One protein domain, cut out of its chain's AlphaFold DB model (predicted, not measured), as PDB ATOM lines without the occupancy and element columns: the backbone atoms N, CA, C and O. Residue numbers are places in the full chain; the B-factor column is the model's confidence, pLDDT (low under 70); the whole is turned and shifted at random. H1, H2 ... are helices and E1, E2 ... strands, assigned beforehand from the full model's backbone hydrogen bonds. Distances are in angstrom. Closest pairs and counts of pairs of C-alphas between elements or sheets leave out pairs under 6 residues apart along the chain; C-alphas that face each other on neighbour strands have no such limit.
ATOM      1  N   ASP A 172     203.768 153.383  74.121       85.75
ATOM      2  CA  ASP A 172     203.821 151.934  74.357       85.75
ATOM      3  C   ASP A 172     205.179 151.489  74.932       85.75
ATOM      4  O   ASP A 172     206.179 151.364  74.217       85.75
ATOM      5  N   ASP A 173     205.188 151.194  76.236       82.69
ATOM      6  CA  ASP A 173     206.365 150.741  76.990       82.69
ATOM      7  C   ASP A 173     206.907 149.389  76.492       82.69
ATOM      8  O   ASP A 173     208.119 149.168  76.459       82.69
ATOM      9  N   GLY A 174     206.021 148.471  76.091       83.25
ATOM     10  CA  GLY A 174     206.405 147.130  75.651       83.25
ATOM     11  C   GLY A 174     207.059 147.170  74.276       83.25
ATOM     12  O   GLY A 174     208.119 146.573  74.061       83.25
ATOM     13  N   ALA A 175     206.470 147.934  73.354       84.50
ATOM     14  CA  ALA A 175     207.062 148.169  72.044       84.50
ATOM     15  C   ALA A 175     208.421 148.881  72.163       84.50
ATOM     16  O   ALA A 175     209.376 148.472  71.498       84.50
ATOM     17  N   LEU A 176     208.543 149.873  73.054       88.38
ATOM     18  CA  LEU A 176     209.804 150.577  73.286       88.38
ATOM     19  C   LEU A 176     210.885 149.647  73.859       88.38
ATOM     20  O   LEU A 176     212.008 149.640  73.352       88.38
ATOM     21  N   LEU A 177     210.546 148.813  74.850       86.44
ATOM     22  CA  LEU A 177     211.480 147.856  75.448       86.44
ATOM     23  C   LEU A 177     212.031 146.890  74.394       86.44
ATOM     24  O   LEU A 177     213.241 146.679  74.316       86.44
ATOM     25  N   THR A 178     211.160 146.339  73.542       86.56
ATOM     26  CA  THR A 178     211.581 145.411  72.476       86.56
ATOM     27  C   THR A 178     212.464 146.071  71.419       86.56
ATOM     28  O   THR A 178     213.341 145.415  70.856       86.56
ATOM     29  N   ALA A 179     212.260 147.363  71.151       87.00
ATOM     30  CA  ALA A 179     213.081 148.110  70.211       87.00
ATOM     31  C   ALA A 179     214.470 148.415  70.798       87.00
ATOM     32  O   ALA A 179     215.469 148.158  70.131       87.00
ATOM     33  N   LEU A 180     214.547 148.891  72.047       85.94
ATOM     34  CA  LEU A 180     215.807 149.287  72.698       85.94
ATOM     35  C   LEU A 180     216.696 148.098  73.096       85.94
ATOM     36  O   LEU A 180     217.917 148.185  72.981       85.94
ATOM     37  N   THR A 181     216.105 146.975  73.514       85.81
ATOM     38  CA  THR A 181     216.846 145.752  73.897       85.81
ATOM     39  C   THR A 181     217.349 144.943  72.700       85.81
ATOM     40  O   THR A 181     218.032 143.930  72.874       85.81
ATOM     41  N   ASN A 182     217.040 145.374  71.473       86.12
ATOM     42  CA  ASN A 182     217.515 144.712  70.270       86.12
ATOM     43  C   ASN A 182     219.060 144.734  70.210       86.12
ATOM     44  O   ASN A 182     219.662 145.790  70.436       86.12
ATOM     45  N   PRO A 183     219.719 143.607  69.868       79.00
ATOM     46  CA  PRO A 183     221.181 143.507  69.829       79.00
ATOM     47  C   PRO A 183     221.869 144.540  68.923       79.00
ATOM     48  O   PRO A 183     223.038 144.835  69.143       79.00
ATOM     49  N   ILE A 184     221.161 145.104  67.940       78.25
ATOM     50  CA  ILE A 184     221.687 146.105  67.000       78.25
ATOM     51  C   ILE A 184     221.817 147.502  67.641       78.25
ATOM     52  O   ILE A 184     222.733 148.249  67.299       78.25
ATOM     53  N   LEU A 185     220.928 147.860  68.578       79.44
ATOM     54  CA  LEU A 185     221.018 149.110  69.352       79.44
ATOM     55  C   LEU A 185     221.820 148.930  70.652       79.44
ATOM     56  O   LEU A 185     222.458 149.869  71.116       79.44
ATOM     57  N   GLY A 186     221.841 147.716  71.212       71.25
ATOM     58  CA  GLY A 186     222.788 147.336  72.261       71.25
ATOM     59  C   GLY A 186     222.470 147.842  73.675       71.25
ATOM     60  O   GLY A 186     223.318 147.702  74.558       71.25
ATOM     61  N   TYR A 187     221.270 148.375  73.941       81.56
ATOM     62  CA  TYR A 187     220.865 148.848  75.276       81.56
ATOM     63  C   TYR A 187     220.325 147.711  76.160       81.56
ATOM     64  O   TYR A 187     219.176 147.717  76.597       81.56
ATOM     65  N   SER A 188     221.164 146.715  76.446       74.81
ATOM     66  CA  SER A 188     220.789 145.538  77.251       74.81
ATOM     67  C   SER A 188     220.486 145.838  78.724       74.81
ATOM     68  O   SER A 188     219.937 144.987  79.420       74.81
ATOM     69  N   SER A 189     220.830 147.033  79.205       78.25
ATOM     70  CA  SER A 189     220.530 147.514  80.558       78.25
ATOM     71  C   SER A 189     219.135 148.134  80.700       78.25
ATOM     72  O   SER A 189     218.758 148.510  81.808       78.25
ATOM     73  N   VAL A 190     218.381 148.278  79.604       82.88
ATOM     74  CA  VAL A 190     216.986 148.739  79.640       82.88
ATOM     75  C   VAL A 190     216.084 147.552  79.966       82.88
ATOM     76  O   VAL A 190     216.132 146.524  79.294       82.88
ATOM     77  N   ASP A 191     215.277 147.686  81.009       80.06
ATOM     78  CA  ASP A 191     214.414 146.644  81.549       80.06
ATOM     79  C   ASP A 191     212.995 147.179  81.821       80.06
ATOM     80  O   ASP A 191     212.684 148.352  81.600       80.06
ATOM     81  N   GLU A 192     212.103 146.313  82.305       79.44
ATOM     82  CA  GLU A 192     210.714 146.689  82.609       79.44
ATOM     83  C   GLU A 192     210.603 147.784  83.692       79.44
ATOM     84  O   GLU A 192     209.573 148.451  83.787       79.44
ATOM     85  N   HIS A 193     211.650 148.002  84.498       78.50
ATOM     86  CA  HIS A 193     211.644 148.974  85.589       78.50
ATOM     87  C   HIS A 193     212.075 150.372  85.140       78.50
ATOM     88  O   HIS A 193     211.623 151.353  85.732       78.50
ATOM     89  N   ASN A 194     212.917 150.492  84.107       83.69
ATOM     90  CA  ASN A 194     213.450 151.775  83.637       83.69
ATOM     91  C   ASN A 194     212.908 152.237  82.269       83.69
ATOM     92  O   ASN A 194     213.017 153.425  81.953       83.69
ATOM     93  N   VAL A 195     212.257 151.360  81.491       84.69
ATOM     94  CA  VAL A 195     211.743 151.703  80.151       84.69
ATOM     95  C   VAL A 195     210.737 152.854  80.169       84.69
ATOM     96  O   VAL A 195     210.750 153.697  79.275       84.69
ATOM     97  N   ARG A 196     209.912 152.956  81.218       85.12
ATOM     98  CA  ARG A 196     208.924 154.037  81.345       85.12
ATOM     99  C   ARG A 196     209.577 155.411  81.500       85.12
ATOM    100  O   ARG A 196     209.085 156.385  80.940       85.12
ATOM    101  N   HIS A 197     210.687 155.487  82.231       86.06
ATOM    102  CA  HIS A 197     211.461 156.725  82.373       86.06
ATOM    103  C   HIS A 197     212.191 157.069  81.073       86.06
ATOM    104  O   HIS A 197     212.204 158.222  80.652       86.06
ATOM    105  N   CYS A 198     212.702 156.053  80.368       85.88
ATOM    106  CA  CYS A 198     213.249 156.237  79.022       85.88
ATOM    107  C   CYS A 198     212.199 156.834  78.072       85.88
ATOM    108  O   CYS A 198     212.511 157.768  77.342       85.88
ATOM    109  N   LEU A 199     210.955 156.340  78.104       86.50
ATOM    110  CA  LEU A 199     209.846 156.879  77.308       86.50
ATOM    111  C   LEU A 199     209.593 158.361  77.626       86.50
ATOM    112  O   LEU A 199     209.489 159.161  76.703       86.50
ATOM    113  N   GLN A 200     209.534 158.729  78.910       85.19
ATOM    114  CA  GLN A 200     209.290 160.109  79.346       85.19
ATOM    115  C   GLN A 200     210.387 161.069  78.862       85.19
ATOM    116  O   GLN A 200     210.075 162.080  78.238       85.19
ATOM    117  N   LEU A 201     211.665 160.720  79.048       85.81
ATOM    118  CA  LEU A 201     212.775 161.550  78.566       85.81
ATOM    119  C   LEU A 201     212.823 161.634  77.032       85.81
ATOM    120  O   LEU A 201     213.147 162.681  76.478       85.81
ATOM    121  N   LEU A 202     212.479 160.554  76.321       88.31
ATOM    122  CA  LEU A 202     212.388 160.572  74.857       88.31
ATOM    123  C   LEU A 202     211.257 161.488  74.369       88.31
ATOM    124  O   LEU A 202     211.445 162.180  73.372       88.31
ATOM    125  N   GLN A 203     210.120 161.536  75.069       85.00
ATOM    126  CA  GLN A 203     209.021 162.460  74.768       85.00
ATOM    127  C   GLN A 203     209.403 163.919  75.033       85.00
ATOM    128  O   GLN A 203     209.062 164.785  74.231       85.00
ATOM    129  N   GLU A 204     210.132 164.202  76.113       82.50
ATOM    130  CA  GLU A 204     210.643 165.548  76.405       82.50
ATOM    131  C   GLU A 204     211.609 166.019  75.313       82.50
ATOM    132  O   GLU A 204     211.418 167.091  74.739       82.50
ATOM    133  N   VAL A 205     212.577 165.177  74.931       82.88
ATOM    134  CA  VAL A 205     213.498 165.483  73.827       82.88
ATOM    135  C   VAL A 205     212.738 165.639  72.507       82.88
ATOM    136  O   VAL A 205     213.068 166.515  71.713       82.88
ATOM    137  N   GLN A 206     211.693 164.845  72.264       82.12
ATOM    138  CA  GLN A 206     210.855 164.986  71.072       82.12
ATOM    139  C   GLN A 206     210.129 166.340  71.045       82.12
ATOM    140  O   GLN A 206     210.152 167.021  70.022       82.12
ATOM    141  N   GLN A 207     209.561 166.764  72.178       77.12
ATOM    142  CA  GLN A 207     208.878 168.052  72.331       77.12
ATOM    143  C   GLN A 207     209.832 169.248  72.211       77.12
ATOM    144  O   GLN A 207     209.440 170.285  71.683       77.12
ATOM    145  N   GLU A 208     211.084 169.116  72.655       75.56
ATOM    146  CA  GLU A 208     212.113 170.147  72.472       75.56
ATOM    147  C   GLU A 208     212.556 170.290  71.007       75.56
ATOM    148  O   GLU A 208     212.883 171.392  70.560       75.56
ATOM    149  N   GLN A 209     212.560 169.190  70.246       68.94
ATOM    150  CA  GLN A 209     212.853 169.194  68.806       68.94
ATOM    151  C   GLN A 209     211.658 169.677  67.972       68.94
ATOM    152  O   GLN A 209     211.834 170.255  66.895       68.94
ATOM    153  N   ASP A 210     210.443 169.480  68.481       65.44
ATOM    154  CA  ASP A 210     209.209 170.021  67.934       65.44
ATOM    155  C   ASP A 210     209.116 171.531  68.182       65.44
ATOM    156  O   ASP A 210     208.439 172.019  69.083       65.44
ATOM    157  N   GLY A 211     209.751 172.315  67.310       54.06
ATOM    158  CA  GLY A 211     209.623 173.778  67.254       54.06
ATOM    159  C   GLY A 211     208.217 174.299  66.891       54.06
ATOM    160  O   GLY A 211     208.113 175.357  66.271       54.06
ATOM    161  N   GLY A 212     207.149 173.571  67.240       54.91
ATOM    162  CA  GLY A 212     205.743 173.945  67.068       54.91
ATOM    163  C   GLY A 212     204.981 173.252  65.929       54.91
ATOM    164  O   GLY A 212     203.781 173.490  65.814       54.91
ATOM    165  N   ASP A 213     205.627 172.402  65.119       44.66
ATOM    166  CA  ASP A 213     205.024 171.791  63.914       44.66
ATOM    167  C   ASP A 213     204.564 170.318  64.081       44.66
ATOM    168  O   ASP A 213     203.880 169.801  63.198       44.66
ATOM    169  N   GLY A 214     204.849 169.662  65.216       51.62
ATOM    170  CA  GLY A 214     204.282 168.350  65.585       51.62
ATOM    171  C   GLY A 214     204.796 167.149  64.779       51.62
ATOM    172  O   GLY A 214     204.041 166.200  64.577       51.62
ATOM    173  N   ASP A 215     206.043 167.202  64.309       54.34
ATOM    174  CA  ASP A 215     206.686 166.185  63.459       54.34
ATOM    175  C   ASP A 215     208.138 165.895  63.918       54.34
ATOM    176  O   ASP A 215     209.025 165.561  63.125       54.34
ATOM    177  N   GLY A 216     208.414 166.072  65.212       67.12
ATOM    178  CA  GLY A 216     209.719 165.908  65.833       67.12
ATOM    179  C   GLY A 216     210.143 164.450  65.781       67.12
ATOM    180  O   GLY A 216     209.569 163.596  66.452       67.12
ATOM    181  N   LEU A 217     211.145 164.143  64.962       80.38
ATOM    182  CA  LEU A 217     211.702 162.796  64.846       80.38
ATOM    183  C   LEU A 217     212.951 162.669  65.719       80.38
ATOM    184  O   LEU A 217     213.886 163.469  65.609       80.38
ATOM    185  N   LEU A 218     212.990 161.631  66.552       83.12
ATOM    186  CA  LEU A 218     214.164 161.267  67.337       83.12
ATOM    187  C   LEU A 218     215.180 160.554  66.441       83.12
ATOM    188  O   LEU A 218     214.834 159.686  65.638       83.12
ATOM    189  N   TRP A 219     216.448 160.912  66.619       86.75
ATOM    190  CA  TRP A 219     217.593 160.345  65.903       86.75
ATOM    191  C   TRP A 219     218.446 159.544  66.885       86.75
ATOM    192  O   TRP A 219     218.296 159.711  68.095       86.75
ATOM    193  N   LEU A 220     219.359 158.707  66.383       83.81
ATOM    194  CA  LEU A 220     220.166 157.812  67.222       83.81
ATOM    195  C   LEU A 220     220.862 158.543  68.379       83.81
ATOM    196  O   LEU A 220     220.798 158.073  69.503       83.81
ATOM    197  N   GLU A 221     221.439 159.722  68.127       83.75
ATOM    198  CA  GLU A 221     222.122 160.527  69.153       83.75
ATOM    199  C   GLU A 221     221.177 160.981  70.279       83.75
ATOM    200  O   GLU A 221     221.552 160.990  71.451       83.75
ATOM    201  N   HIS A 222     219.931 161.312  69.932       86.62
ATOM    202  CA  HIS A 222     218.892 161.694  70.889       86.62
ATOM    203  C   HIS A 222     218.445 160.492  71.724       86.62
ATOM    204  O   HIS A 222     218.305 160.604  72.941       86.62
ATOM    205  N   VAL A 223     218.275 159.333  71.076       85.88
ATOM    206  CA  VAL A 223     217.928 158.075  71.750       85.88
ATOM    207  C   VAL A 223     219.047 157.659  72.706       85.88
ATOM    208  O   VAL A 223     218.786 157.375  73.871       85.88
ATOM    209  N   ASP A 224     220.296 157.723  72.250       82.94
ATOM    210  CA  ASP A 224     221.491 157.450  73.043       82.94
ATOM    211  C   ASP A 224     221.576 158.322  74.296       82.94
ATOM    212  O   ASP A 224     221.842 157.825  75.394       82.94
ATOM    213  N   GLN A 225     221.378 159.631  74.137       84.44
ATOM    214  CA  GLN A 225     221.486 160.576  75.241       84.44
ATOM    215  C   GLN A 225     220.345 160.395  76.249       84.44
ATOM    216  O   GLN A 225     220.600 160.372  77.454       84.44
ATOM    217  N   ALA A 226     219.109 160.224  75.775       85.81
ATOM    218  CA  ALA A 226     217.942 160.026  76.632       85.81
ATOM    219  C   ALA A 226     218.019 158.702  77.407       85.81
ATOM    220  O   ALA A 226     217.786 158.688  78.614       85.81
ATOM    221  N   VAL A 227     218.426 157.605  76.756       86.69
ATOM    222  CA  VAL A 227     218.598 156.299  77.414       86.69
ATOM    223  C   VAL A 227     219.723 156.353  78.448       86.69
ATOM    224  O   VAL A 227     219.548 155.871  79.564       86.69
ATOM    225  N   ARG A 228     220.864 156.986  78.141       86.19
ATOM    226  CA  ARG A 228     221.948 157.155  79.129       86.19
ATOM    227  C   ARG A 228     221.501 157.966  80.340       86.19
ATOM    228  O   ARG A 228     221.795 157.560  81.461       86.19
ATOM    229  N   ASN A 229     220.785 159.069  80.126       86.19
ATOM    230  CA  ASN A 229     220.248 159.879  81.218       86.19
ATOM    231  C   ASN A 229     219.269 159.061  82.074       86.19
ATOM    232  O   ASN A 229     219.421 159.018  83.291       86.19
ATOM    233  N   ALA A 230     218.354 158.318  81.442       86.25
ATOM    234  CA  ALA A 230     217.401 157.469  82.150       86.25
ATOM    235  C   ALA A 230     218.082 156.382  82.998       86.25
ATOM    236  O   ALA A 230     217.648 156.108  84.117       86.25
ATOM    237  N   LEU A 231     219.156 155.769  82.489       85.81
ATOM    238  CA  LEU A 231     219.923 154.755  83.218       85.81
ATOM    239  C   LEU A 231     220.672 155.351  84.415       85.81
ATOM    240  O   LEU A 231     220.664 154.754  85.490       85.81
ATOM    241  N   VAL A 232     221.277 156.533  84.254       86.69
ATOM    242  CA  VAL A 232     221.939 157.251  85.357       86.69
ATOM    243  C   VAL A 232     220.922 157.626  86.437       86.69
ATOM    244  O   VAL A 232     221.171 157.392  87.620       86.69
ATOM    245  N   ASP A 233     219.758 158.145  86.050       84.56
ATOM    246  CA  ASP A 233     218.684 158.487  86.985       84.56
ATOM    247  C   ASP A 233     218.160 157.253  87.729       84.56
ATOM    248  O   ASP A 233     217.922 157.300  88.941       84.56
ATOM    249  N   HIS A 234     218.027 156.124  87.028       85.81
ATOM    250  CA  HIS A 234     217.617 154.858  87.624       85.81
ATOM    251  C   HIS A 234     218.650 154.323  88.619       85.81
ATOM    252  O   HIS A 234     218.278 153.953  89.733       85.81
ATOM    253  N   GLU A 235     219.944 154.378  88.293       84.50
ATOM    254  CA  GLU A 235     221.018 153.996  89.219       84.50
ATOM    255  C   GLU A 235     221.013 154.882  90.480       84.50
ATOM    256  O   GLU A 235     221.165 154.398  91.608       84.50
ATOM    257  N   LEU A 236     220.792 156.193  90.325       83.81
ATOM    258  CA  LEU A 236     220.675 157.118  91.455       83.81
ATOM    259  C   LEU A 236     219.463 156.790  92.339       83.81
ATOM    260  O   LEU A 236     219.586 156.812  93.571       83.81
ATOM    261  N   ALA A 237     218.324 156.440  91.737       83.62
ATOM    262  CA  ALA A 237     217.118 156.021  92.444       83.62
ATOM    263  C   ALA A 237     217.304 154.682  93.181       83.62
ATOM    264  O   ALA A 237     216.883 154.552  94.332       83.62
ATOM    265  N   GLU A 238     217.987 153.702  92.582       83.06
ATOM    266  CA  GLU A 238     218.314 152.426  93.231       83.06
ATOM    267  C   GLU A 238     219.243 152.621  94.431       83.06
ATOM    268  O   GLU A 238     219.013 152.063  95.510       83.06
ATOM    269  N   ARG A 239     220.267 153.470  94.282       82.50
ATOM    270  CA  ARG A 239     221.187 153.820  95.372       82.50
ATOM    271  C   ARG A 239     220.469 154.557  96.502       82.50
ATOM    272  O   ARG A 239     220.739 154.274  97.670       82.50
ATOM    273  N   ALA A 240     219.540 155.459  96.179       80.75
ATOM    274  CA  ALA A 240     218.672 156.103  97.164       80.75
ATOM    275  C   ALA A 240     217.750 155.082  97.856       80.75
ATOM    276  O   ALA A 240     217.642 155.085  99.080       80.75
ATOM    277  N   CYS A 241     217.164 154.141  97.110       82.75
ATOM    278  CA  CYS A 241     216.337 153.062  97.652       82.75
ATOM    279  C   CYS A 241     217.125 152.162  98.611       82.75
ATOM    280  O   CYS A 241     216.634 151.826  99.687       82.75
ATOM    281  N   ALA A 242     218.361 151.800  98.260       80.38
ATOM    282  CA  ALA A 242     219.245 151.017  99.116       80.38
ATOM    283  C   ALA A 242     219.600 151.772 100.409       80.38
ATOM    284  O   ALA A 242     219.500 151.201 101.496       80.38
ATOM    285  N   ALA A 243     219.933 153.064 100.306       77.38
ATOM    286  CA  ALA A 243     220.221 153.908 101.463       77.38
ATOM    287  C   ALA A 243     218.993 154.061 102.378       77.38
ATOM    288  O   ALA A 243     219.092 153.848 103.587       77.38
ATOM    289  N   LEU A 244     217.813 154.344 101.819       77.56
ATOM    290  CA  LEU A 244     216.558 154.439 102.571       77.56
ATOM    291  C   LEU A 244     216.141 153.098 103.177       77.56
ATOM    292  O   LEU A 244     215.580 153.074 104.271       77.56
ATOM    293  N   ARG A 245     216.438 151.972 102.526       76.00
ATOM    294  CA  ARG A 245     216.194 150.629 103.067       76.00
ATOM    295  C   ARG A 245     217.113 150.319 104.244       76.00
ATOM    296  O   ARG A 245     216.635 149.801 105.250       76.00
ATOM    297  N   GLU A 246     218.391 150.689 104.172       75.06
ATOM    298  CA  GLU A 246     219.328 150.591 105.304       75.06
ATOM    299  C   GLU A 246     218.863 151.494 106.469       75.06
ATOM    300  O   GLU A 246     218.850 151.070 107.628       75.06
ATOM    301  N   LEU A 247     218.362 152.698 106.160       75.25
ATOM    302  CA  LEU A 247     217.814 153.653 107.133       75.25
ATOM    303  C   LEU A 247     216.434 153.288 107.690       75.25
ATOM    304  O   LEU A 247     216.083 153.790 108.757       75.25
ATOM    305  N   ASN A 248     215.661 152.415 107.039       74.69
ATOM    306  CA  ASN A 248     214.335 151.963 107.486       74.69
ATOM    307  C   ASN A 248     214.317 150.511 108.010       74.69
ATOM    308  O   ASN A 248     213.378 150.118 108.701       74.69
ATOM    309  N   GLY A 249     215.356 149.718 107.739       68.75
ATOM    310  CA  GLY A 249     215.428 148.305 108.110       68.75
ATOM    311  C   GLY A 249     215.527 148.039 109.624       68.75
ATOM    312  O   GLY A 249     215.947 148.916 110.402       68.75
ATOM    313  N   TRP A 304     205.944 151.683  99.936       77.25
ATOM    314  CA  TRP A 304     206.330 152.564  98.837       77.25
ATOM    315  C   TRP A 304     206.517 153.997  99.327       77.25
ATOM    316  O   TRP A 304     205.673 154.524 100.053       77.25
ATOM    317  N   VAL A 305     207.612 154.622  98.902       77.81
ATOM    318  CA  VAL A 305     208.013 155.978  99.287       77.81
ATOM    319  C   VAL A 305     208.342 156.807  98.051       77.81
ATOM    320  O   VAL A 305     208.950 156.302  97.115       77.81
ATOM    321  N   ARG A 306     207.959 158.088  98.048       81.00
ATOM    322  CA  ARG A 306     208.275 159.033  96.969       81.00
ATOM    323  C   ARG A 306     209.649 159.678  97.190       81.00
ATOM    324  O   ARG A 306     209.933 160.141  98.294       81.00
ATOM    325  N   HIS A 307     210.467 159.742  96.142       82.00
ATOM    326  CA  HIS A 307     211.820 160.303  96.154       82.00
ATOM    327  C   HIS A 307     212.057 161.193  94.933       82.00
ATOM    328  O   HIS A 307     211.664 160.827  93.830       82.00
ATOM    329  N   SER A 308     212.706 162.345  95.111       80.19
ATOM    330  CA  SER A 308     213.078 163.216  93.994       80.19
ATOM    331  C   SER A 308     214.495 162.908  93.512       80.19
ATOM    332  O   SER A 308     215.461 163.041  94.265       80.19
ATOM    333  N   VAL A 309     214.632 162.546  92.237       76.56
ATOM    334  CA  VAL A 309     215.922 162.370  91.556       76.56
ATOM    335  C   VAL A 309     216.257 163.667  90.809       76.56
ATOM    336  O   VAL A 309     215.408 164.233  90.122       76.56
ATOM    337  N   GLY A 310     217.464 164.210  91.010       66.12
ATOM    338  CA  GLY A 310     217.932 165.433  90.327       66.12
ATOM    339  C   GLY A 310     217.183 166.738  90.660       66.12
ATOM    340  O   GLY A 310     217.483 167.767  90.066       66.12
ATOM    341  N   GLY A 311     216.231 166.723  91.604       63.31
ATOM    342  CA  GLY A 311     215.455 167.896  92.035       63.31
ATOM    343  C   GLY A 311     214.191 168.203  91.217       63.31
ATOM    344  O   GLY A 311     213.500 169.163  91.551       63.31
ATOM    345  N   ALA A 312     213.870 167.408  90.188       62.81
ATOM    346  CA  ALA A 312     212.708 167.643  89.318       62.81
ATOM    347  C   ALA A 312     211.866 166.389  89.012       62.81
ATOM    348  O   ALA A 312     210.653 166.511  88.865       62.81
ATOM    349  N   VAL A 313     212.469 165.192  88.963       73.88
ATOM    350  CA  VAL A 313     211.769 163.951  88.576       73.88
ATOM    351  C   VAL A 313     211.408 163.129  89.816       73.88
ATOM    352  O   VAL A 313     212.251 162.911  90.692       73.88
ATOM    353  N   GLU A 314     210.156 162.679  89.918       80.06
ATOM    354  CA  GLU A 314     209.662 161.869  91.041       80.06
ATOM    355  C   GLU A 314     209.759 160.360  90.740       80.06
ATOM    356  O   GLU A 314     209.195 159.870  89.765       80.06
ATOM    357  N   ALA A 315     210.425 159.608  91.620       82.00
ATOM    358  CA  ALA A 315     210.494 158.147  91.605       82.00
ATOM    359  C   ALA A 315     209.785 157.549  92.834       82.00
ATOM    360  O   ALA A 315     209.811 158.115  93.930       82.00
ATOM    361  N   TYR A 316     209.190 156.365  92.680       85.06
ATOM    362  CA  TYR A 316     208.547 155.600  93.750       85.06
ATOM    363  C   TYR A 316     209.409 154.390  94.126       85.06
ATOM    364  O   TYR A 316     209.725 153.540  93.297       85.06
ATOM    365  N   LEU A 317     209.795 154.301  95.395       83.31
ATOM    366  CA  LEU A 317     210.759 153.336  95.915       83.31
ATOM    367  C   LEU A 317     210.061 152.323  96.834       83.31
ATOM    368  O   LEU A 317     209.513 152.708  97.865       83.31
ATOM    369  N   ASP A 318     210.105 151.033  96.495       83.00
ATOM    370  CA  ASP A 318     209.642 149.930  97.349       83.00
ATOM    371  C   ASP A 318     210.735 149.578  98.357       83.00
ATOM    372  O   ASP A 318     211.729 148.927  98.036       83.00
ATOM    373  N   LEU A 319     210.557 149.978  99.609       74.00
ATOM    374  CA  LEU A 319     211.523 149.725 100.674       74.00
ATOM    375  C   LEU A 319     211.509 148.269 101.162       74.00
ATOM    376  O   LEU A 319     212.467 147.845 101.809       74.00
ATOM    377  N   SER A 320     210.470 147.489 100.843       68.44
ATOM    378  CA  SER A 320     210.356 146.079 101.245       68.44
ATOM    379  C   SER A 320     210.967 145.117 100.228       68.44
ATOM    380  O   SER A 320     211.717 144.218 100.608       68.44
ATOM    381  N   GLY A 321     210.669 145.319  98.941       70.88
ATOM    382  CA  GLY A 321     211.168 144.508  97.827       70.88
ATOM    383  C   GLY A 321     212.394 145.094  97.131       70.88
ATOM    384  O   GLY A 321     213.068 144.402  96.380       70.88
ATOM    385  N   GLY A 322     212.695 146.362  97.395       71.75
ATOM    386  CA  GLY A 322     213.854 147.059  96.874       71.75
ATOM    387  C   GLY A 322     213.794 147.500  95.423       71.75
ATOM    388  O   GLY A 322     214.843 147.701  94.819       71.75
ATOM    389  N   ARG A 323     212.581 147.644  94.892       77.31
ATOM    390  CA  ARG A 323     212.306 148.004  93.501       77.31
ATOM    391  C   ARG A 323     212.102 149.505  93.347       77.31
ATOM    392  O   ARG A 323     211.577 150.159  94.247       77.31
ATOM    393  N   VAL A 324     212.474 150.023  92.185       80.94
ATOM    394  CA  VAL A 324     212.210 151.400  91.761       80.94
ATOM    395  C   VAL A 324     211.105 151.365  90.710       80.94
ATOM    396  O   VAL A 324     211.121 150.516  89.823       80.94
ATOM    397  N   SER A 325     210.131 152.263  90.820       81.06
ATOM    398  CA  SER A 325     209.078 152.450  89.827       81.06
ATOM    399  C   SER A 325     208.911 153.930  89.511       81.06
ATOM    400  O   SER A 325     208.951 154.772  90.404       81.06
ATOM    401  N   TRP A 326     208.692 154.241  88.237       83.31
ATOM    402  CA  TRP A 326     208.459 155.604  87.747       83.31
ATOM    403  C   TRP A 326     206.967 155.927  87.571       83.31
ATOM    404  O   TRP A 326     206.604 156.976  87.050       83.31
ATOM    405  N   LEU A 327     206.084 155.026  88.018       77.50
ATOM    406  CA  LEU A 327     204.637 155.220  88.069       77.50
ATOM    407  C   LEU A 327     204.132 155.012  89.498       77.50
ATOM    408  O   LEU A 327     204.699 154.205  90.237       77.50
ATOM    409  N   PRO A 328     203.040 155.679  89.894       73.31
ATOM    410  CA  PRO A 328     202.412 155.414  91.175       73.31
ATOM    411  C   PRO A 328     201.703 154.038  91.157       73.31
ATOM    412  O   PRO A 328     200.713 153.894  90.444       73.31
ATOM    413  N   PRO A 329     202.124 153.016  91.937       68.25
ATOM    414  CA  PRO A 329     201.403 151.741  92.066       68.25
ATOM    415  C   PRO A 329     199.909 151.847  92.441       68.25
ATOM    416  O   PRO A 329     199.522 152.592  93.340       68.25
ATOM    417  N   ASP A 330     199.052 151.027  91.832       52.66
ATOM    418  CA  ASP A 330     197.611 151.015  92.119       52.66
ATOM    419  C   ASP A 330     197.298 150.645  93.584       52.66
ATOM    420  O   ASP A 330     197.746 149.622  94.105       52.66
TER     421      ASP A 330
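What this domain is: This is residues 172 to 249 and 304 to 330 of the 1257 residues of the protein "Ras GTPase-activating-like protein IQGAP2" of Amphibalanus amphitrite (UniProt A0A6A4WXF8). One long straight helix, H3, makes the long axis, and two parts pack on it one after the other along its length: H2 slantwise on its residues 222 to 230, and a small hairpin of two strands, E1 and E2, by its residues 233 to 245. H1 packs across the beginning of H2, away from H3, and after E2 the printed part folds back to add a short pairing with that strand. The printed part has 105 residues with three named helices and two named strands, in the order H1, H2, H3, E1, E2; the sheet has the order E1, E2 and is antiparallel, and the class is mostly helix. The whole is compact, with a radius of gyration of the C-alphas of 15.0 A, and its spans of 49 by 32 by 25 A make it only just elongated.

How they stand to each other: H1, residues 173 to 180, touches H2, residues 195 to 209. H2 touches H1 with residues 195 to 199 alone, and the closest C-alphas of the two helices are those of Asp 173 and Arg 196, 6.0 A apart. The lines of the two helices are about perpendicular, at 79 degrees. H3, residues 220 to 248, touches H2 with residues 222 to 230 alone; the closest C-alphas, those of Cys 198 and Ala 230, are 5.3 A apart. H2 and H3 run opposite ways at a steep tilt of 44 degrees and form a helical hairpin. H1 and H3 are apart. In H1, H2 and H3 every O i to N i+4 pair is within hydrogen-bond range. E1, residues 304 to 309, and E2, residues 313 to 318, are antiparallel neighbours and form a hairpin, with 148 degrees between their directions. N 307 and O 315 are within hydrogen-bond range at 2.8 A, as are N 317 and O 305 at 2.8 A. The C-alphas of 304 and 318 face each other at 4.5 A. The closest C-alphas of H3 and E2 are those of Cys 241 and Leu 317, 5.8 A apart. Those of H3 and E1 are Ala 237 and Val 309, 6.5 A apart. H1 is apart from E1 and E2, and so is H2. Residues 316 to 317 of E2 also pair with residues 324 to 325, antiparallel.

Where its parts are: H1 begins at C-alpha 173, at (206.365, 150.741, 76.990), and has 8 residues. H2 has 15 residues and is 20.9 A from first to last C-alpha. H3 has 29 residues and is the longest helix, 41.1 A from C-alpha 220 at (220.166, 157.812, 67.222) to C-alpha 248 at (214.335, 151.963, 107.486). E1 measures 15.5 A and E2 16.7 A from first to last C-alpha, with 6 residues each. E2 ends at C-alpha 318, at (209.642, 149.930, 97.349).

The domain as a whole: The two C-alphas farthest apart, those of Asp 213 and Gly 249, are 51.1 A apart. Residues 250 to 303 are cut out and not printed, and C-alphas 249 and 304 are 13.7 A apart across the cut. Of the links that are printed whole, H1 to H2 is long, with 14 residues, H2 to H3 is short, with 10, and E1 to E2 is tight, with 3. Residues 319 to 330 hold no named element. The mean pLDDT of the printed part is 78.8; residues 209 to 216, 249, 310 to 312, 320 and 329 to 330 are under 70.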